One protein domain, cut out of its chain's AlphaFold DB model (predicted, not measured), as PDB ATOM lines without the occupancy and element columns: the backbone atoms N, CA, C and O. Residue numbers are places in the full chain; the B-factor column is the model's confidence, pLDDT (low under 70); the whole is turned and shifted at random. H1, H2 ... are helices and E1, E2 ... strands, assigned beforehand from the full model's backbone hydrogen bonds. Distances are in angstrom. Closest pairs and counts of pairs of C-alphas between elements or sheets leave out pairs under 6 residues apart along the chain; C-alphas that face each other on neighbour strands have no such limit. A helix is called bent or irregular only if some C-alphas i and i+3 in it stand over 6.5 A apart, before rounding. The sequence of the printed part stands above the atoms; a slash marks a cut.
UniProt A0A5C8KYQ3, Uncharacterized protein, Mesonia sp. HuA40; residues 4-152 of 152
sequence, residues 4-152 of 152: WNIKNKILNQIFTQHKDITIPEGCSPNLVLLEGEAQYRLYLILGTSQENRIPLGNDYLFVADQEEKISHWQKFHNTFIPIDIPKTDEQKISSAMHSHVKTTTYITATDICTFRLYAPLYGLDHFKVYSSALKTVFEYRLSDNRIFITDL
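This is residues 4 to 152 of the 152 residues of an uncharacterized protein of Mesonia sp. HuA40 (UniProt A0A5C8KYQ3). Two four-stranded sheets, each twisted, have the helix H2 between them, and a second helix, H1, covers the face of the first sheet turned away from H2. Along the longest axis the reader passes H1, the sheet E1 E2 E3 E4, H2 and the sheet E5 E6 E7 E8. The printed part has 149 residues, with two named helices and eight named strands in the order H1 E1 E2 E3 E4 E5 H2 E6 E7 E8, a mixed class. The first sheet is antiparallel in the order E1 E2 E3 E4, and the second is mixed in the order E5 E6 E7 E8. The whole is compact, with a radius of gyration of the C-alphas of 16.4 A, and its outline is elongated, 52 by 34 by 27 A.

Start at H1, residues 4 to 17, which is on the sheet of E1, residues 28 to 35, E2, 40 to 47, E3, 60 to 64, and E4, 70 to 75. Its height over the sheet is 9.0 A, and its closest C-alphas to E1 are those of Lys 7 and Leu 33, 6.6 A apart. These strands form a meander, each the antiparallel neighbour of the one before; look for N 30 and O 45 at 2.8 A, N 42 and O 62 at 2.8 A, and N 61 and O 74 at 2.8 A. Next come E5, residues 95 to 100, H2, 109 to 122, and E6, 126 to 131, a strand-helix-strand unit, two parallel strands with a helix between, whose crossover is right-handed; N 100 and O 130 are 2.8 A apart. H2 lies over E2 on the face opposite to H1, at a height over the sheet of 10.0 A, with the C-alphas of Ile 45 and Thr 110 closest at 6.3 A. It is also on the second sheet, over E6 at a height of 9.3 A, with the C-alphas of Phe 115 and Phe 127 closest at 7.2 A. E6, E7, residues 136 to 141, and E8, 146 to 151, form another meander, with N 129 and O 138 at 2.8 A and N 139 and O 148 at 2.8 A. In H1 every O i to N i+4 pair is within hydrogen-bond range, in H2 7 of 10.

Find C-alpha 4 at (-62.201, -52.820, 66.962); from there H1 runs 20.0 A. E1 spans 22.8 A, E2 21.6 A, E3 13.2 A, E4 14.1 A and E5 16.6 A. H2 begins at C-alpha 109, (-56.480, -32.909, 75.000), and spans 20.3 A; it is irregular, with C-alphas 117 and 120 7.1 A apart. E6 spans 16.4 A, E7 16.1 A, and E8 16.6 A, ending at C-alpha 151, (-48.815, -14.534, 79.874).

The C-alphas farthest apart, those of Glu 67 and Glu 90, are 54.5 A apart. The printed part has no cut. The links E2 to E3, 12 residues, and E4 to E5, 19 residues, are long; within them residues 53 to 54 pair antiparallel with 83 to 84. The mean pLDDT of the printed part is 87.4; it is under 70 at residue 78, residues 87 to 97 and residues 99 to 103.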
ATOM      1  N   TRP A   4     -62.134 -51.988  65.760       92.94
ATOM      2  CA  TRP A   4     -62.201 -52.820  66.962       92.94
ATOM      3  C   TRP A   4     -60.992 -53.754  67.074       92.94
ATOM      4  O   TRP A   4     -60.382 -53.871  68.138       92.94
ATOM      5  N   ASN A   5     -60.600 -54.384  65.964       93.88
ATOM      6  CA  ASN A   5     -59.450 -55.286  65.940       93.88
ATOM      7  C   ASN A   5     -58.141 -54.520  66.153       93.88
ATOM      8  O   ASN A   5     -57.295 -54.979  66.918       93.88
ATOM      9  N   ILE A   6     -58.013 -53.337  65.545       94.00
ATOM     10  CA  ILE A   6     -56.866 -52.439  65.744       94.00
ATOM     11  C   ILE A   6     -56.758 -52.051  67.220       94.00
ATOM     12  O   ILE A   6     -55.707 -52.231  67.833       94.00
ATOM     13  N   LYS A   7     -57.869 -51.606  67.824       95.44
ATOM     14  CA  LYS A   7     -57.931 -51.264  69.251       95.44
ATOM     15  C   LYS A   7     -57.422 -52.413  70.119       95.44
ATOM     16  O   LYS A   7     -56.561 -52.192  70.963       95.44
ATOM     17  N   ASN A   8     -57.900 -53.635  69.888       95.12
ATOM     18  CA  ASN A   8     -57.492 -54.800  70.677       95.12
ATOM     19  C   ASN A   8     -56.011 -55.158  70.496       95.12
ATOM     20  O   ASN A   8     -55.348 -55.514  71.469       95.12
ATOM     21  N   LYS A   9     -55.458 -55.026  69.286       95.50
ATOM     22  CA  LYS A   9     -54.024 -55.252  69.044       95.50
ATOM     23  C   LYS A   9     -53.145 -54.222  69.745       95.50
ATOM     24  O   LYS A   9     -52.128 -54.595  70.329       95.50
ATOM     25  N   ILE A  10     -53.540 -52.949  69.723       95.88
ATOM     26  CA  ILE A  10     -52.839 -51.891  70.458       95.88
ATOM     27  C   ILE A  10     -52.932 -52.168  71.964       95.88
ATOM     28  O   ILE A  10     -51.913 -52.156  72.646       95.88
ATOM     29  N   LEU A  11     -54.114 -52.510  72.489       94.62
ATOM     30  CA  LEU A  11     -54.283 -52.844  73.908       94.62
ATOM     31  C   LEU A  11     -53.417 -54.027  74.347       94.62
ATOM     32  O   LEU A  11     -52.779 -53.961  75.395       94.62
ATOM     33  N   ASN A  12     -53.330 -55.079  73.535       94.88
ATOM     34  CA  ASN A  12     -52.455 -56.211  73.831       94.88
ATOM     35  C   ASN A  12     -50.985 -55.781  73.937       94.88
ATOM     36  O   ASN A  12     -50.290 -56.227  74.847       94.88
ATOM     37  N   GLN A  13     -50.506 -54.892  73.062       95.44
ATOM     38  CA  GLN A  13     -49.148 -54.340  73.157       95.44
ATOM     39  C   GLN A  13     -48.966 -53.510  74.430       95.44
ATOM     40  O   GLN A  13     -47.991 -53.701  75.149       95.44
ATOM     41  N   ILE A  14     -49.941 -52.659  74.762       93.56
ATOM     42  CA  ILE A  14     -49.949 -51.854  75.989       93.56
ATOM     43  C   ILE A  14     -49.770 -52.741  77.227       93.56
ATOM     44  O   ILE A  14     -48.819 -52.555  77.982       93.56
ATOM     45  N   PHE A  15     -50.622 -53.752  77.406       86.75
ATOM     46  CA  PHE A  15     -50.587 -54.603  78.600       86.75
ATOM     47  C   PHE A  15     -49.374 -55.541  78.667       86.75
ATOM     48  O   PHE A  15     -48.993 -55.972  79.755       86.75
ATOM     49  N   THR A  16     -48.760 -55.869  77.528       90.38
ATOM     50  CA  THR A  16     -47.588 -56.760  77.484       90.38
ATOM     51  C   THR A  16     -46.266 -56.007  77.621       90.38
ATOM     52  O   THR A  16     -45.332 -56.536  78.225       90.38
ATOM     53  N   GLN A  17     -46.178 -54.782  77.092       90.75
ATOM     54  CA  GLN A  17     -44.919 -54.038  76.959       90.75
ATOM     55  C   GLN A  17     -44.801 -52.860  77.936       90.75
ATOM     56  O   GLN A  17     -43.687 -52.497  78.305       90.75
ATOM     57  N   HIS A  18     -45.913 -52.284  78.399       85.25
ATOM     58  CA  HIS A  18     -45.916 -51.054  79.196       85.25
ATOM     59  C   HIS A  18     -46.446 -51.300  80.613       85.25
ATOM     60  O   HIS A  18     -47.591 -50.990  80.939       85.25
ATOM     61  N   LYS A  19     -45.586 -51.842  81.481       79.88
ATOM     62  CA  LYS A  19     -45.924 -52.142  82.888       79.88
ATOM     63  C   LYS A  19     -46.046 -50.904  83.785       79.88
ATOM     64  O   LYS A  19     -46.555 -51.013  84.894       79.88
ATOM     65  N   ASP A  20     -45.630 -49.740  83.294       84.00
ATOM     66  CA  ASP A  20     -45.613 -48.475  84.046       84.00
ATOM     67  C   ASP A  20     -46.961 -47.730  84.006       84.00
ATOM     68  O   ASP A  20     -47.098 -46.594  84.475       84.00
ATOM     69  N   ILE A  21     -47.976 -48.354  83.406       87.62
ATOM     70  CA  ILE A  21     -49.334 -47.827  83.363       87.62
ATOM     71  C   ILE A  21     -50.010 -48.150  84.683       87.62
ATOM     72  O   ILE A  21     -50.189 -49.310  85.048       87.62
ATOM     73  N   THR A  22     -50.419 -47.105  85.387       88.75
ATOM     74  CA  THR A  22     -51.107 -47.216  86.664       88.75
ATOM     75  C   THR A  22     -52.514 -46.668  86.520       88.75
ATOM     76  O   THR A  22     -52.729 -45.678  85.827       88.75
ATOM     77  N   ILE A  23     -53.479 -47.303  87.182       90.31
ATOM     78  CA  ILE A  23     -54.845 -46.793  87.311       90.31
ATOM     79  C   ILE A  23     -55.058 -46.485  88.797       90.31
ATOM     80  O   ILE A  23     -54.965 -47.409  89.607       90.31
ATOM     81  N   PRO A  24     -55.274 -45.214  89.182       90.31
ATOM     82  CA  PRO A  24     -55.542 -44.842  90.565       90.31
ATOM     83  C   PRO A  24     -56.805 -45.523  91.101       90.31
ATOM     84  O   PRO A  24     -57.745 -45.801  90.353       90.31
ATOM     85  N   GLU A  25     -56.843 -45.759  92.411       90.50
ATOM     86  CA  GLU A  25     -58.022 -46.315  93.074       90.50
ATOM     87  C   GLU A  25     -59.259 -45.430  92.844       90.50
ATOM     88  O   GLU A  25     -59.178 -44.200  92.834       90.50
ATOM     89  N   GLY A  26     -60.416 -46.059  92.626       90.75
ATOM     90  CA  GLY A  26     -61.666 -45.351  92.334       90.75
ATOM     91  C   GLY A  26     -61.760 -44.785  90.913       90.75
ATOM     92  O   GLY A  26     -62.766 -44.153  90.585       90.75
ATOM     93  N   CYS A  27     -60.753 -45.018  90.065       93.62
ATOM     94  CA  CYS A  27     -60.775 -44.654  88.652       93.62
ATOM     95  C   CYS A  27     -60.928 -45.883  87.749       93.62
ATOM     96  O   CYS A  27     -60.650 -47.021  88.123       93.62
ATOM     97  N   SER A  28     -61.373 -45.646  86.521       93.19
ATOM     98  CA  SER A  28     -61.452 -46.634  85.449       93.19
ATOM     99  C   SER A  28     -60.924 -46.026  84.149       93.19
ATOM    100  O   SER A  28     -61.175 -44.847  83.885       93.19
ATOM    101  N   PRO A  29     -60.193 -46.794  83.324       92.19
ATOM    102  CA  PRO A  29     -59.677 -46.295  82.059       92.19
ATOM    103  C   PRO A  29     -60.799 -46.175  81.021       92.19
ATOM    104  O   PRO A  29     -61.513 -47.136  80.739       92.19
ATOM    105  N   ASN A  30     -60.897 -45.012  80.385       92.44
ATOM    106  CA  ASN A  30     -61.657 -44.800  79.165       92.44
ATOM    107  C   ASN A  30     -60.700 -44.791  77.965       92.44
ATOM    108  O   ASN A  30     -59.812 -43.946  77.859       92.44
ATOM    109  N   LEU A  31     -60.875 -45.761  77.068       94.06
ATOM    110  CA  LEU A  31     -59.978 -46.013  75.943       94.06
ATOM    111  C   LEU A  31     -60.585 -45.461  74.652       94.06
ATOM    112  O   LEU A  31     -61.515 -46.062  74.100       94.06
ATOM    113  N   VAL A  32     -60.027 -44.365  74.142       94.62
ATOM    114  CA  VAL A  32     -60.521 -43.653  72.956       94.62
ATOM    115  C   VAL A  32     -59.543 -43.843  71.801       94.62
ATOM    116  O   VAL A  32     -58.426 -43.333  71.841       94.62
ATOM    117  N   LEU A  33     -59.958 -44.591  70.774       95.88
ATOM    118  CA  LEU A  33     -59.175 -44.794  69.553       95.88
ATOM    119  C   LEU A  33     -59.596 -43.769  68.502       95.88
ATOM    120  O   LEU A  33     -60.772 -43.696  68.156       95.88
ATOM    121  N   LEU A  34     -58.626 -43.032  67.974       95.00
ATOM    122  CA  LEU A  34     -58.787 -42.142  66.835       95.00
ATOM    123  C   LEU A  34     -57.960 -42.672  65.663       95.00
ATOM    124  O   LEU A  34     -56.765 -42.944  65.805       95.00
ATOM    125  N   GLU A  35     -58.605 -42.808  64.511       94.62
ATOM    126  CA  GLU A  35     -57.956 -43.093  63.236       94.62
ATOM    127  C   GLU A  35     -57.514 -41.778  62.587       94.62
ATOM    128  O   GLU A  35     -58.279 -40.814  62.526       94.62
ATOM    129  N   GLY A  36     -56.266 -41.731  62.133       89.75
ATOM    130  CA  GLY A  36     -55.737 -40.661  61.296       89.75
ATOM    131  C   GLY A  36     -55.137 -41.229  60.014       89.75
ATOM    132  O   GLY A  36     -54.952 -42.436  59.887       89.75
ATOM    133  N   GLU A  37     -54.777 -40.349  59.079       86.50
ATOM    134  CA  GLU A  37     -54.329 -40.740  57.731       86.50
ATOM    135  C   GLU A  37     -53.131 -41.706  57.725       86.50
ATOM    136  O   GLU A  37     -53.065 -42.606  56.897       86.50
ATOM    137  N   ALA A  38     -52.191 -41.541  58.662       90.88
ATOM    138  CA  ALA A  38     -50.941 -42.308  58.706       90.88
ATOM    139  C   ALA A  38     -50.692 -43.033  60.039       90.88
ATOM    140  O   ALA A  38     -49.693 -43.731  60.179       90.88
ATOM    141  N   GLN A  39     -51.580 -42.882  61.024       95.56
ATOM    142  CA  GLN A  39     -51.375 -43.436  62.364       95.56
ATOM    143  C   GLN A  39     -52.686 -43.567  63.136       95.56
ATOM    144  O   GLN A  39     -53.631 -42.806  62.919       95.56
ATOM    145  N   TYR A  40     -52.687 -44.462  64.116       96.44
ATOM    146  CA  TYR A  40     -53.725 -44.585  65.131       96.44
ATOM    147  C   TYR A  40     -53.270 -43.931  66.426       96.44
ATOM    148  O   TYR A  40     -52.126 -44.093  66.849       96.44
ATOM    149  N   ARG A  41     -54.178 -43.214  67.084       96.31
ATOM    150  CA  ARG A  41     -53.941 -42.614  68.399       96.31
ATOM    151  C   ARG A  41     -54.924 -43.203  69.391       96.31
ATOM    152  O   ARG A  41     -56.124 -42.971  69.275       96.31
ATOM    153  N   LEU A  42     -54.424 -43.960  70.357       96.62
ATOM    154  CA  LEU A  42     -55.221 -44.466  71.464       96.62
ATOM    155  C   LEU A  42     -54.938 -43.625  72.706       96.62
ATOM    156  O   LEU A  42     -53.836 -43.657  73.251       96.62
ATOM    157  N   TYR A  43     -55.949 -42.898  73.161       95.56
ATOM    158  CA  TYR A  43     -55.922 -42.212  74.443       95.56
ATOM    159  C   TYR A  43     -56.456 -43.143  75.530       95.56
ATOM    160  O   TYR A  43     -57.499 -43.776  75.355       95.56
ATOM    161  N   LEU A  44     -55.755 -43.196  76.657       94.31
ATOM    162  CA  LEU A  44     -56.257 -43.734  77.915       94.31
ATOM    163  C   LEU A  44     -56.503 -42.536  78.827       94.31
ATOM    164  O   LEU A  44     -55.551 -41.912  79.292       94.31
ATOM    165  N   ILE A  45     -57.778 -42.215  79.028       93.44
ATOM    166  CA  ILE A  45     -58.240 -41.101  79.859       93.44
ATOM    167  C   ILE A  45     -58.866 -41.687  81.116       93.44
ATOM    168  O   ILE A  45     -59.637 -42.644  81.019       93.44
ATOM    169  N   LEU A  46     -58.562 -41.152  82.292       92.31
ATOM    170  CA  LEU A  46     -59.204 -41.625  83.515       92.31
ATOM    171  C   LEU A  46     -60.639 -41.099  83.647       92.31
ATOM    172  O   LEU A  46     -60.936 -39.936  83.395       92.31
ATOM    173  N   GLY A  47     -61.536 -41.984  84.073       92.56
ATOM    174  CA  GLY A  47     -62.884 -41.659  84.522       92.56
ATOM    175  C   GLY A  47     -63.121 -42.177  85.939       92.56
ATOM    176  O   GLY A  47     -62.431 -43.074  86.413       92.56
ATOM    177  N   THR A  48     -64.117 -41.630  86.619       93.00
ATOM    178  CA  THR A  48     -64.589 -42.061  87.937       93.00
ATOM    179  C   THR A  48     -66.104 -41.922  88.033       93.00
ATOM    180  O   THR A  48     -66.693 -40.992  87.476       93.00
ATOM    181  N   SER A  49     -66.735 -42.850  88.748       90.50
ATOM    182  CA  SER A  49     -68.132 -42.750  89.177       90.50
ATOM    183  C   SER A  49     -68.261 -42.223  90.609       90.50
ATOM    184  O   SER A  49     -69.360 -42.213  91.154       90.50
ATOM    185  N   GLN A  50     -67.148 -41.846  91.250       91.19
ATOM    186  CA  GLN A  50     -67.176 -41.239  92.575       91.19
ATOM    187  C   GLN A  50     -67.848 -39.869  92.489       91.19
ATOM    188  O   GLN A  50     -67.500 -39.040  91.648       91.19
ATOM    189  N   GLU A  51     -68.824 -39.645  93.363       88.75
ATOM    190  CA  GLU A  51     -69.538 -38.377  93.423       88.75
ATOM    191  C   GLU A  51     -68.604 -37.234  93.807       88.75
ATOM    192  O   GLU A  51     -67.704 -37.399  94.634       88.75
ATOM    193  N   ASN A  52     -68.898 -36.046  93.278       88.25
ATOM    194  CA  ASN A  52     -68.207 -34.808  93.623       88.25
ATOM    195  C   ASN A  52     -66.698 -34.870  93.358       88.25
ATOM    196  O   ASN A  52     -65.904 -34.313  94.110       88.25
ATOM    197  N   ARG A  53     -66.294 -35.568  92.296       88.81
ATOM    198  CA  ARG A  53     -64.894 -35.719  91.908       88.81
ATOM    199  C   ARG A  53     -64.724 -35.638  90.398       88.81
ATOM    200  O   ARG A  53     -65.511 -36.210  89.645       88.81
ATOM    201  N   ILE A  54     -63.665 -34.955  89.969       91.31
ATOM    202  CA  ILE A  54     -63.204 -34.898  88.578       91.31
ATOM    203  C   ILE A  54     -61.804 -35.530  88.507       91.31
ATOM    204  O   ILE A  54     -60.889 -35.021  89.158       91.31
ATOM    205  N   PRO A  55     -61.607 -36.628  87.757       91.62
ATOM    206  CA  PRO A  55     -60.356 -37.381  87.737       91.62
ATOM    207  C   PRO A  55     -59.393 -36.815  86.682       91.62
ATOM    208  O   PRO A  55     -59.350 -37.298  85.556       91.62
ATOM    209  N   LEU A  56     -58.631 -35.776  87.027       88.56
ATOM    210  CA  LEU A  56     -57.633 -35.205  86.117       88.56
ATOM    211  C   LEU A  56     -56.258 -35.862  86.274       88.56
ATOM    212  O   LEU A  56     -55.820 -36.207  87.378       88.56
ATOM    213  N   GLY A  57     -55.542 -35.953  85.156       86.00
ATOM    214  CA  GLY A  57     -54.169 -36.429  85.101       86.00
ATOM    215  C   GLY A  57     -54.037 -37.949  85.116       86.00
ATOM    216  O   GLY A  57     -55.009 -38.695  85.131       86.00
ATOM    217  N   ASN A  58     -52.785 -38.414  85.110       88.31
ATOM    218  CA  ASN A  58     -52.421 -39.816  84.913       88.31
ATOM    219  C   ASN A  58     -53.054 -40.433  83.643       88.31
ATOM    220  O   ASN A  58     -53.427 -41.604  83.616       88.31
ATOM    221  N   ASP A  59     -53.132 -39.621  82.586       90.50
ATOM    222  CA  ASP A  59     -53.602 -40.008  81.259       90.50
ATOM    223  C   ASP A  59     -52.432 -40.343  80.320       90.50
ATOM    224  O   ASP A  59     -51.303 -39.861  80.489       90.50
ATOM    225  N   TYR A  60     -52.716 -41.134  79.285       92.75
ATOM    226  CA  TYR A  60     -51.713 -41.650  78.355       92.75
ATOM    227  C   TYR A  60     -52.164 -41.518  76.896       92.75
ATOM    228  O   TYR A  60     -53.352 -41.612  76.583       92.75
ATOM    229  N   LEU A  61     -51.198 -41.360  75.993       94.25
ATOM    230  CA  LEU A  61     -51.364 -41.465  74.548       94.25
ATOM    231  C   LEU A  61     -50.427 -42.543  74.009       94.25
ATOM    232  O   LEU A  61     -49.225 -42.505  74.258       94.25
ATOM    233  N   PHE A  62     -50.977 -43.452  73.215       95.81
ATOM    234  CA  PHE A  62     -50.235 -44.432  72.433       95.81
ATOM    235  C   PHE A  62     -50.454 -44.148  70.955       95.81
ATOM    236  O   PHE A  62     -51.591 -43.997  70.502       95.81
ATOM    237  N   VAL A  63     -49.361 -44.069  70.208       96.50
ATOM    238  CA  VAL A  63     -49.365 -43.855  68.765       96.50
ATOM    239  C   VAL A  63     -48.900 -45.137  68.101       96.50
ATOM    240  O   VAL A  63     -47.801 -45.621  68.380       96.50
ATOM    241  N   ALA A  64     -49.746 -45.686  67.235       96.50
ATOM    242  CA  ALA A  64     -49.427 -46.845  66.423       96.50
ATOM    243  C   ALA A  64     -49.386 -46.475  64.939       96.50
ATOM    244  O   ALA A  64     -50.147 -45.619  64.484       96.50
ATOM    245  N   ASP A  65     -48.487 -47.106  64.195       95.00
ATOM    246  CA  ASP A  65     -48.394 -46.959  62.743       95.00
ATOM    247  C   ASP A  65     -49.514 -47.729  62.010       95.00
ATOM    248  O   ASP A  65     -50.395 -48.338  62.623       95.00
ATOM    249  N   GLN A  66     -49.502 -47.689  60.674       92.44
ATOM    250  CA  GLN A  66     -50.463 -48.424  59.840       92.44
ATOM    251  C   GLN A  66     -50.273 -49.950  59.877       92.44
ATOM    252  O   GLN A  66     -51.165 -50.681  59.453       92.44
ATOM    253  N   GLU A  67     -49.157 -50.434  60.426       93.12
ATOM    254  CA  GLU A  67     -48.927 -51.852  60.730       93.12
ATOM    255  C   GLU A  67     -49.446 -52.220  62.133       93.12
ATOM    256  O   GLU A  67     -49.237 -53.334  62.615       93.12
ATOM    257  N   GLU A  68     -50.165 -51.292  62.778       92.69
ATOM    258  CA  GLU A  68     -50.799 -51.431  64.088       92.69
ATOM    259  C   GLU A  68     -49.781 -51.634  65.224       92.69
ATOM    260  O   GLU A  68     -50.140 -52.107  66.307       92.69
ATOM    261  N   LYS A  69     -48.515 -51.258  65.009       95.12
ATOM    262  CA  LYS A  69     -47.442 -51.360  65.998       95.12
ATOM    263  C   LYS A  69     -47.257 -50.037  66.725       95.12
ATOM    264  O   LYS A  69     -47.169 -48.983  66.099       95.12
ATOM    265  N   ILE A  70     -47.163 -50.081  68.057       96.06
ATOM    266  CA  ILE A  70     -46.882 -48.884  68.860       96.06
ATOM    267  C   ILE A  70     -45.470 -48.389  68.534       96.06
ATOM    268  O   ILE A  70     -44.480 -49.071  68.793       96.06
ATOM    269  N   SER A  71     -45.388 -47.188  67.969       93.75
ATOM    270  CA  SER A  71     -44.132 -46.519  67.616       93.75
ATOM    271  C   SER A  71     -43.732 -45.471  68.653       93.75
ATOM    272  O   SER A  71     -42.547 -45.185  68.825       93.75
ATOM    273  N   HIS A  72     -44.707 -44.914  69.372       92.81
ATOM    274  CA  HIS A  72     -44.487 -43.901  70.393       92.81
ATOM    275  C   HIS A  72     -45.573 -43.959  71.471       92.81
ATOM    276  O   HIS A  72     -46.731 -44.270  71.194       92.81
ATOM    277  N   TRP A  73     -45.211 -43.610  72.704       93.19
ATOM    278  CA  TRP A  73     -46.172 -43.390  73.775       93.19
ATOM    279  C   TRP A  73     -45.743 -42.220  74.657       93.19
ATOM    280  O   TRP A  73     -44.554 -41.931  74.802       93.19
ATOM    281  N   GLN A  74     -46.730 -41.565  75.256       90.19
ATOM    282  CA  GLN A  74     -46.544 -40.417  76.127       90.19
ATOM    283  C   GLN A  74     -47.485 -40.526  77.327       90.19
ATOM    284  O   GLN A  74     -48.684 -40.748  77.170       90.19
ATOM    285  N   LYS A  75     -46.949 -40.311  78.531       88.75
ATOM    286  CA  LYS A  75     -47.746 -40.007  79.723       88.75
ATOM    287  C   LYS A  75     -47.931 -38.494  79.802       88.75
ATOM    288  O   LYS A  75     -46.942 -37.762  79.796       88.75
ATOM    289  N   PHE A  76     -49.172 -38.013  79.842       81.25
ATOM    290  CA  PHE A  76     -49.445 -36.574  79.865       81.25
ATOM    291  C   PHE A  76     -49.191 -35.957  81.229       81.25
ATOM    292  O   PHE A  76     -48.627 -34.874  81.304       81.25
ATOM    293  N   HIS A  77     -49.545 -36.640  82.313       74.44
ATOM    294  CA  HIS A  77     -49.346 -36.118  83.662       74.44
ATOM    295  C   HIS A  77     -48.782 -37.220  84.542       74.44
ATOM    296  O   HIS A  77     -49.368 -38.293  84.657       74.44
ATOM    297  N   ASN A  78     -47.643 -36.961  85.186       68.94
ATOM    298  CA  ASN A  78     -47.009 -37.938  86.076       68.94
ATOM    299  C   ASN A  78     -47.787 -38.155  87.381       68.94
ATOM    300  O   ASN A  78     -47.536 -39.133  88.081       68.94
ATOM    301  N   THR A  79     -48.734 -37.271  87.683       70.81
ATOM    302  CA  THR A  79     -49.499 -37.253  88.926       70.81
ATOM    303  C   THR A  79     -50.988 -37.273  88.602       70.81
ATOM    304  O   THR A  79     -51.436 -36.596  87.677       70.81
ATOM    305  N   PHE A  80     -51.739 -38.061  89.368       76.88
ATOM    306  CA  PHE A  80     -53.193 -37.983  89.424       76.88
ATOM    307  C   PHE A  80     -53.580 -36.802  90.321       76.88
ATOM    308  O   PHE A  80     -53.127 -36.734  91.464       76.88
ATOM    309  N   ILE A  81     -54.359 -35.858  89.796       78.19
ATOM    310  CA  ILE A  81     -54.696 -34.591  90.456       78.19
ATOM    311  C   ILE A  81     -56.224 -34.449  90.450       78.19
ATOM    312  O   ILE A  81     -56.770 -33.687  89.654       78.19
ATOM    313  N   PRO A  82     -56.947 -35.217  91.282       80.69
ATOM    314  CA  PRO A  82     -58.394 -35.116  91.320       80.69
ATOM    315  C   PRO A  82     -58.814 -33.739  91.832       80.69
ATOM    316  O   PRO A  82     -58.180 -33.169  92.722       80.69
ATOM    317  N   ILE A  83     -59.912 -33.228  91.287       82.69
ATOM    318  CA  ILE A  83     -60.586 -32.049  91.824       82.69
ATOM    319  C   ILE A  83     -61.821 -32.537  92.559       82.69
ATOM    320  O   ILE A  83     -62.734 -33.086  91.940       82.69
ATOM    321  N   ASP A  84     -61.825 -32.350  93.875       84.38
ATOM    322  CA  ASP A  84     -62.982 -32.628  94.714       84.38
ATOM    323  C   ASP A  84     -63.915 -31.403  94.708       84.38
ATOM    324  O   ASP A  84     -63.489 -30.265  94.921       84.38
ATOM    325  N   ILE A  85     -65.195 -31.639  94.432       81.38
ATOM    326  CA  ILE A  85     -66.248 -30.624  94.373       81.38
ATOM    327  C   ILE A  85     -66.917 -30.538  95.757       81.38
ATOM    328  O   ILE A  85     -67.274 -31.566  96.337       81.38
ATOM    329  N   PRO A  86     -67.090 -29.342  96.342       77.69
ATOM    330  CA  PRO A  86     -67.813 -29.183  97.595       77.69
ATOM    331  C   PRO A  86     -69.251 -29.683  97.475       77.69
ATOM    332  O   PRO A  86     -69.922 -29.453  96.475       77.69
ATOM    333  N   LYS A  87     -69.743 -30.332  98.533       67.25
ATOM    334  CA  LYS A  87     -71.120 -30.850  98.598       67.25
ATOM    335  C   LYS A  87     -72.169 -29.778  98.914       67.25
ATOM    336  O   LYS A  87     -73.357 -30.079  98.881       67.25
ATOM    337  N   THR A  88     -71.753 -28.570  99.294       61.47
ATOM    338  CA  THR A  88     -72.647 -27.502  99.749       61.47
ATOM    339  C   THR A  88     -72.716 -26.373  98.723       61.47
ATOM    340  O   THR A  88     -71.691 -25.856  98.284       61.47
ATOM    341  N   ASP A  89     -73.940 -25.945  98.396       57.06
ATOM    342  CA  ASP A  89     -74.247 -24.822  97.487       57.06
ATOM    343  C   ASP A  89     -73.673 -23.465  97.947       57.06
ATOM    344  O   ASP A  89     -73.699 -22.480  97.211       57.06
ATOM    345  N   GLU A  90     -73.133 -23.390  99.167       54.84
ATOM    346  CA  GLU A  90     -72.600 -22.160  99.760       54.84
ATOM    347  C   GLU A  90     -71.267 -21.706  99.139       54.84
ATOM    348  O   GLU A  90     -70.847 -20.567  99.347       54.84
ATOM    349  N   GLN A  91     -70.613 -22.552  98.336       51.22
ATOM    350  CA  GLN A  91     -69.442 -22.179  97.540       51.22
ATOM    351  C   GLN A  91     -69.613 -22.668  96.107       51.22
ATOM    352  O   GLN A  91     -69.165 -23.750  95.732       51.22
ATOM    353  N   LYS A  92     -70.259 -21.837  95.286       53.59
ATOM    354  CA  LYS A  92     -70.375 -22.059  93.846       53.59
ATOM    355  C   LYS A  92     -68.979 -21.992  93.219       53.59
ATOM    356  O   LYS A  92     -68.487 -20.916  92.885       53.59
ATOM    357  N   ILE A  93     -68.308 -23.137  93.103       58.44
ATOM    358  CA  ILE A  93     -67.052 -23.232  92.364       58.44
ATOM    359  C   ILE A  93     -67.402 -23.042  90.893       58.44
ATOM    360  O   ILE A  93     -68.065 -23.880  90.304       58.44
ATOM    361  N   SER A  94     -66.975 -21.932  90.298       59.62
ATOM    362  CA  SER A  94     -67.156 -21.673  88.863       59.62
ATOM    363  C   SER A  94     -65.959 -22.128  88.023       59.62
ATOM    364  O   SER A  94     -66.008 -22.061  86.794       59.62
ATOM    365  N   SER A  95     -64.861 -22.526  88.678       57.62
ATOM    366  CA  SER A  95     -63.584 -22.798  88.021       57.62
ATOM    367  C   SER A  95     -62.747 -23.846  88.742       57.62
ATOM    368  O   SER A  95     -62.563 -23.777  89.955       57.62
ATOM    369  N   ALA A  96     -62.152 -24.737  87.963       64.25
ATOM    370  CA  ALA A  96     -61.126 -25.675  88.399       64.25
ATOM    371  C   ALA A  96     -59.744 -25.194  87.912       64.25
ATOM    372  O   ALA A  96     -59.640 -24.675  86.798       64.25
ATOM    373  N   MET A  97     -58.693 -25.346  88.727       68.62
ATOM    374  CA  MET A  97     -57.324 -24.980  88.339       68.62
ATOM    375  C   MET A  97     -56.298 -26.011  88.810       68.62
ATOM    376  O   MET A  97     -56.298 -26.383  89.982       68.62
ATOM    377  N   HIS A  98     -55.366 -26.395  87.935       72.88
ATOM    378  CA  HIS A  98     -54.134 -27.083  88.338       72.88
ATOM    379  C   HIS A  98     -52.913 -26.561  87.574       72.88
ATOM    380  O   HIS A  98     -53.009 -25.699  86.700       72.88
ATOM    381  N   SER A  99     -51.728 -27.029  87.965       67.12
ATOM    382  CA  SER A  99     -50.454 -26.597  87.384       67.12
ATOM    383  C   SER A  99     -49.777 -27.726  86.625       67.12
ATOM    384  O   SER A  99     -49.762 -28.872  87.072       67.12
ATOM    385  N   HIS A 100     -49.152 -27.381  85.504       68.44
ATOM    386  CA  HIS A 100     -48.288 -28.275  84.757       68.44
ATOM    387  C   HIS A 100     -46.810 -28.061  85.097       68.44
ATOM    388  O   HIS A 100     -46.299 -26.936  85.204       68.44
ATOM    389  N   VAL A 101     -46.109 -29.187  85.228       61.44
ATOM    390  CA  VAL A 101     -44.647 -29.252  85.298       61.44
ATOM    391  C   VAL A 101     -44.042 -29.193  83.892       61.44
ATOM    392  O   VAL A 101     -44.735 -29.361  82.891       61.44
ATOM    393  N   LYS A 102     -42.724 -28.977  83.801       59.56
ATOM    394  CA  LYS A 102     -42.018 -28.719  82.530       59.56
ATOM    395  C   LYS A 102     -42.239 -29.772  81.434       59.56
ATOM    396  O   LYS A 102     -42.136 -29.434  80.260       59.56
ATOM    397  N   THR A 103     -42.541 -31.017  81.803       61.22
ATOM    398  CA  THR A 103     -42.758 -32.127  80.859       61.22
ATOM    399  C   THR A 103     -44.075 -32.028  80.084       61.22
ATOM    400  O   THR A 103     -44.217 -32.701  79.069       61.22
ATOM    401  N   THR A 104     -45.011 -31.179  80.523       71.00
ATOM    402  CA  THR A 104     -46.351 -31.045  79.928       71.00
ATOM    403  C   THR A 104     -46.691 -29.572  79.783       71.00
ATOM    404  O   THR A 104     -47.464 -29.000  80.531       71.00
ATOM    405  N   THR A 105     -46.053 -28.899  78.839       80.94
ATOM    406  CA  THR A 105     -45.990 -27.431  78.832       80.94
ATOM    407  C   THR A 105     -47.303 -26.728  78.472       80.94
ATOM    408  O   THR A 105     -47.459 -25.551  78.783       80.94
ATOM    409  N   TYR A 106     -48.242 -27.436  77.847       87.44
ATOM    410  CA  TYR A 106     -49.536 -26.922  77.393       87.44
ATOM    411  C   TYR A 106     -50.682 -27.650  78.101       87.44
ATOM    412  O   TYR A 106     -50.494 -28.778  78.557       87.44
ATOM    413  N   ILE A 107     -51.869 -27.037  78.145       90.25
ATOM    414  CA  ILE A 107     -53.120 -27.758  78.432       90.25
ATOM    415  C   ILE A 107     -53.286 -28.917  77.435       90.25
ATOM    416  O   ILE A 107     -53.042 -28.743  76.237       90.25
ATOM    417  N   THR A 108     -53.649 -30.110  77.908       90.75
ATOM    418  CA  THR A 108     -53.709 -31.303  77.051       90.75
ATOM    419  C   THR A 108     -55.107 -31.547  76.488       90.75
ATOM    420  O   THR A 108     -56.115 -31.016  76.953       90.75
ATOM    421  N   ALA A 109     -55.191 -32.418  75.478       90.94
ATOM    422  CA  ALA A 109     -56.480 -32.909  75.000       90.94
ATOM    423  C   ALA A 109     -57.244 -33.679  76.093       90.94
ATOM    424  O   ALA A 109     -58.470 -33.627  76.118       90.94
ATOM    425  N   THR A 110     -56.543 -34.370  77.001       92.12
ATOM    426  CA  THR A 110     -57.177 -35.147  78.079       92.12
ATOM    427  C   THR A 110     -57.741 -34.238  79.163       92.12
ATOM    428  O   THR A 110     -58.876 -34.457  79.572       92.12
ATOM    429  N   ASP A 111     -57.046 -33.146  79.505       90.94
ATOM    430  CA  ASP A 111     -57.568 -32.086  80.375       90.94
ATOM    431  C   ASP A 111     -58.921 -31.562  79.864       90.94
ATOM    432  O   ASP A 111     -59.912 -31.524  80.593       90.94
ATOM    433  N   ILE A 112     -58.979 -31.206  78.574       93.31
ATOM    434  CA  ILE A 112     -60.186 -30.666  77.936       93.31
ATOM    435  C   ILE A 112     -61.290 -31.725  77.871       93.31
ATOM    436  O   ILE A 112     -62.441 -31.426  78.183       93.31
ATOM    437  N   CYS A 113     -60.971 -32.957  77.469       93.50
ATOM    438  CA  CYS A 113     -61.951 -34.041  77.379       93.50
ATOM    439  C   CYS A 113     -62.553 -34.383  78.747       93.50
ATOM    440  O   CYS A 113     -63.776 -34.464  78.864       93.50
ATOM    441  N   THR A 114     -61.719 -34.535  79.779       93.25
ATOM    442  CA  THR A 114     -62.172 -34.803  81.146       93.25
ATOM    443  C   THR A 114     -62.994 -33.633  81.668       93.25
ATOM    444  O   THR A 114     -64.106 -33.839  82.150       93.25
ATOM    445  N   PHE A 115     -62.527 -32.393  81.501       92.88
ATOM    446  CA  PHE A 115     -63.298 -31.232  81.936       92.88
ATOM    447  C   PHE A 115     -64.660 -31.161  81.240       92.88
ATOM    448  O   PHE A 115     -65.676 -31.035  81.911       92.88
ATOM    449  N   ARG A 116     -64.730 -31.330  79.914       93.62
ATOM    450  CA  ARG A 116     -66.006 -31.323  79.174       93.62
ATOM    451  C   ARG A 116     -66.973 -32.423  79.611       93.62
ATOM    452  O   ARG A 116     -68.179 -32.217  79.508       93.62
ATOM    453  N   LEU A 117     -66.466 -33.571  80.061       92.88
ATOM    454  CA  LEU A 117     -67.294 -34.677  80.536       92.88
ATOM    455  C   LEU A 117     -67.919 -34.380  81.908       92.88
ATOM    456  O   LEU A 117     -69.092 -34.677  82.116       92.88
ATOM    457  N   TYR A 118     -67.154 -33.788  82.828       92.81
ATOM    458  CA  TYR A 118     -67.584 -33.594  84.218       92.81
ATOM    459  C   TYR A 118     -68.139 -32.201  84.522       92.81
ATOM    460  O   TYR A 118     -68.998 -32.069  85.387       92.81
ATOM    461  N   ALA A 119     -67.687 -31.158  83.824       91.50
ATOM    462  CA  ALA A 119     -68.088 -29.774  84.074       91.50
ATOM    463  C   ALA A 119     -69.615 -29.559  84.084       91.50
ATOM    464  O   ALA A 119     -70.095 -28.919  85.023       91.50
ATOM    465  N   PRO A 120     -70.405 -30.136  83.150       91.00
ATOM    466  CA  PRO A 120     -71.861 -29.984  83.170       91.00
ATOM    467  C   PRO A 120     -72.536 -30.594  84.404       91.00
ATOM    468  O   PRO A 120     -73.594 -30.121  84.806       91.00
ATOM    469  N   LEU A 121     -71.935 -31.624  85.013       90.44
ATOM    470  CA  LEU A 121     -72.480 -32.289  86.204       90.44
ATOM    471  C   LEU A 121     -72.402 -31.399  87.448       90.44
ATOM    472  O   LEU A 121     -73.189 -31.566  88.373       90.44
ATOM    473  N   TYR A 122     -71.453 -30.462  87.456       88.12
ATOM    474  CA  TYR A 122     -71.134 -29.620  88.607       88.12
ATOM    475  C   TYR A 122     -71.306 -28.121  88.319       88.12
ATOM    476  O   TYR A 122     -70.918 -27.292  89.134       88.12
ATOM    477  N   GLY A 123     -71.867 -27.758  87.158       88.44
ATOM    478  CA  GLY A 123     -72.088 -26.362  86.772       88.44
ATOM    479  C   GLY A 123     -70.802 -25.546  86.594       88.44
ATOM    480  O   GLY A 123     -70.796 -24.357  86.905       88.44
ATOM    481  N   LEU A 124     -69.713 -26.176  86.135       89.81
ATOM    482  CA  LEU A 124     -68.443 -25.495  85.867       89.81
ATOM    483  C   LEU A 124     -68.427 -24.898  84.455       89.81
ATOM    484  O   LEU A 124     -68.734 -25.586  83.482       89.81
ATOM    485  N   ASP A 125     -67.969 -23.652  84.333       91.88
ATOM    486  CA  ASP A 125     -67.947 -22.942  83.046       91.88
ATOM    487  C   ASP A 125     -66.564 -22.928  82.389       91.88
ATOM    488  O   ASP A 125     -66.442 -22.899  81.159       91.88
ATOM    489  N   HIS A 126     -65.498 -22.929  83.194       92.00
ATOM    490  CA  HIS A 126     -64.136 -22.833  82.688       92.00
ATOM    491  C   HIS A 126     -63.108 -23.569  83.550       92.00
ATOM    492  O   HIS A 126     -63.311 -23.851  84.732       92.00
ATOM    493  N   PHE A 127     -61.977 -23.865  82.922       91.69
ATOM    494  CA  PHE A 127     -60.877 -24.623  83.491       91.69
ATOM    495  C   PHE A 127     -59.555 -23.932  83.205       91.69
ATOM    496  O   PHE A 127     -59.308 -23.532  82.067       91.69
ATOM    497  N   LYS A 128     -58.704 -23.792  84.220       91.50
ATOM    498  CA  LYS A 128     -57.411 -23.117  84.093       91.50
ATOM    499  C   LYS A 128     -56.260 -24.084  84.313       91.50
ATOM    500  O   LYS A 128     -56.221 -24.812  85.298       91.50
ATOM    501  N   VAL A 129     -55.272 -24.017  83.435       89.62
ATOM    502  CA  VAL A 129     -53.998 -24.710  83.594       89.62
ATOM    503  C   VAL A 129     -52.886 -23.683  83.592       89.62
ATOM    504  O   VAL A 129     -52.689 -22.966  82.612       89.62
ATOM    505  N   TYR A 130     -52.133 -23.625  84.684       89.38
ATOM    506  CA  TYR A 130     -50.922 -22.818  84.739       89.38
ATOM    507  C   TYR A 130     -49.714 -23.616  84.242       89.38
ATOM    508  O   TYR A 130     -49.393 -24.677  84.778       89.38
ATOM    509  N   SER A 131     -49.006 -23.087  83.246       88.44
ATOM    510  CA  SER A 131     -47.739 -23.628  82.765       88.44
ATOM    511  C   SER A 131     -46.566 -22.874  83.373       88.44
ATOM    512  O   SER A 131     -46.211 -21.777  82.945       88.44
ATOM    513  N   SER A 132     -45.908 -23.505  84.346       84.75
ATOM    514  CA  SER A 132     -44.711 -22.952  84.999       84.75
ATOM    515  C   SER A 132     -43.526 -22.756  84.047       84.75
ATOM    516  O   SER A 132     -42.687 -21.886  84.264       84.75
ATOM    517  N   ALA A 133     -43.448 -23.562  82.988       87.38
ATOM    518  CA  ALA A 133     -42.380 -23.493  81.999       87.38
ATOM    519  C   ALA A 133     -42.561 -22.342  81.003       87.38
ATOM    520  O   ALA A 133     -41.564 -21.748  80.602       87.38
ATOM    521  N   LEU A 134     -43.805 -22.031  80.626       90.00
ATOM    522  CA  LEU A 134     -44.110 -20.916  79.722       90.00
ATOM    523  C   LEU A 134     -44.378 -19.607  80.470       90.00
ATOM    524  O   LEU A 134     -44.310 -18.552  79.859       90.00
ATOM    525  N   LYS A 135     -44.633 -19.677  81.786       90.50
ATOM    526  CA  LYS A 135     -45.204 -18.577  82.580       90.50
ATOM    527  C   LYS A 135     -46.521 -18.086  81.972       90.50
ATOM    528  O   LYS A 135     -46.761 -16.897  81.841       90.50
ATOM    529  N   THR A 136     -47.381 -19.031  81.612       93.06
ATOM    530  CA  THR A 136     -48.623 -18.761  80.882       93.06
ATOM    531  C   THR A 136     -49.776 -19.504  81.541       93.06
ATOM    532  O   THR A 136     -49.613 -20.634  82.010       93.06
ATOM    533  N   VAL A 137     -50.956 -18.893  81.562       93.81
ATOM    534  CA  VAL A 137     -52.219 -19.522  81.957       93.81
ATOM    535  C   VAL A 137     -53.030 -19.840  80.708       93.81
ATOM    536  O   VAL A 137     -53.312 -18.958  79.900       93.81
ATOM    537  N   PHE A 138     -53.432 -21.101  80.584       95.06
ATOM    538  CA  PHE A 138     -54.403 -21.563  79.600       95.06
ATOM    539  C   PHE A 138     -55.771 -21.662  80.268       95.06
ATOM    540  O   PHE A 138     -55.928 -22.409  81.229       95.06
ATOM    541  N   GLU A 139     -56.763 -20.937  79.767       95.31
ATOM    542  CA  GLU A 139     -58.146 -21.000  80.238       95.31
ATOM    543  C   GLU A 139     -59.026 -21.610  79.147       95.31
ATOM    544  O   GLU A 139     -59.263 -20.988  78.115       95.31
ATOM    545  N   TYR A 140     -59.527 -22.823  79.364       96.25
ATOM    546  CA  TYR A 140     -60.543 -23.420  78.504       96.25
ATOM    547  C   TYR A 140     -61.940 -23.007  78.978       96.25
ATOM    548  O   TYR A 140     -62.285 -23.240  80.136       96.25
ATOM    549  N   ARG A 141     -62.754 -22.430  78.085       95.25
ATOM    550  CA  ARG A 141     -64.160 -22.086  78.356       95.25
ATOM    551  C   ARG A 141     -65.103 -23.031  77.635       95.25
ATOM    552  O   ARG A 141     -65.005 -23.203  76.418       95.25
ATOM    553  N   LEU A 142     -66.048 -23.603  78.383       93.94
ATOM    554  CA  LEU A 142     -67.005 -24.574  77.862       93.94
ATOM    555  C   LEU A 142     -67.986 -23.940  76.868       93.94
ATOM    556  O   LEU A 142     -68.250 -24.538  75.828       93.94
ATOM    557  N   SER A 143     -68.473 -22.728  77.159       93.94
ATOM    558  CA  SER A 143     -69.419 -21.986  76.311       93.94
ATOM    559  C   SER A 143     -68.866 -21.692  74.918       93.94
ATOM    560  O   SER A 143     -69.577 -21.806  73.923       93.94
ATOM    561  N   ASP A 144     -67.583 -21.339  74.856       94.00
ATOM    562  CA  ASP A 144     -66.928 -20.900  73.626       94.00
ATOM    563  C   ASP A 144     -66.250 -22.059  72.890       94.00
ATOM    564  O   ASP A 144     -65.878 -21.916  71.725       94.00
ATOM    565  N   ASN A 145     -66.050 -23.192  73.580       94.44
ATOM    566  CA  ASN A 145     -65.195 -24.299  73.154       94.44
ATOM    567  C   ASN A 145     -63.818 -23.791  72.675       94.44
ATOM    568  O   ASN A 145     -63.333 -24.148  71.598       94.44
ATOM    569  N   ARG A 146     -63.216 -22.886  73.458       96.12
ATOM    570  CA  ARG A 146     -61.973 -22.171  73.122       96.12
ATOM    571  C   ARG A 146     -61.024 -22.105  74.307       96.12
ATOM    572  O   ARG A 146     -61.451 -22.068  75.460       96.12
ATOM    573  N   ILE A 147     -59.735 -22.056  73.982       96.50
ATOM    574  CA  ILE A 147     -58.647 -21.818  74.928       96.50
ATOM    575  C   ILE A 147     -58.228 -20.355  74.795       96.50
ATOM    576  O   ILE A 147     -57.908 -19.895  73.699       96.50
ATOM    577  N   PHE A 148     -58.218 -19.643  75.914       96.31
ATOM    578  CA  PHE A 148     -57.669 -18.301  76.061       96.31
ATOM    579  C   PHE A 148     -56.300 -18.404  76.732       96.31
ATOM    580  O   PHE A 148     -56.087 -19.262  77.589       96.31
ATOM    581  N   ILE A 149     -55.365 -17.557  76.314       96.69
ATOM    582  CA  ILE A 149     -53.964 -17.623  76.727       96.69
ATOM    583  C   ILE A 149     -53.588 -16.281  77.347       96.69
ATOM    584  O   ILE A 149     -53.806 -15.241  76.724       96.69
ATOM    585  N   THR A 150     -53.022 -16.320  78.552       96.69
ATOM    586  CA  THR A 150     -52.555 -15.133  79.279       96.69
ATOM    587  C   THR A 150     -51.137 -15.359  79.785       96.69
ATOM    588  O   THR A 150     -50.914 -16.277  80.574       96.69
ATOM    589  N   ASP A 151     -50.194 -14.516  79.372       94.44
ATOM    590  CA  ASP A 151     -48.815 -14.534  79.874       94.44
ATOM    591  C   ASP A 151     -48.702 -13.805  81.227       94.44
ATOM    592  O   ASP A 151     -49.431 -12.838  81.474       94.44
ATOM    593  N   LEU A 152     -47.811 -14.291  82.101       86.31
ATOM    594  CA  LEU A 152     -47.569 -13.807  83.470       86.31
ATOM    595  C   LEU A 152     -46.153 -13.248  83.674       86.31
ATOM    596  O   LEU A 152     -45.171 -13.856  83.182       86.31
TER     597      LEU A 152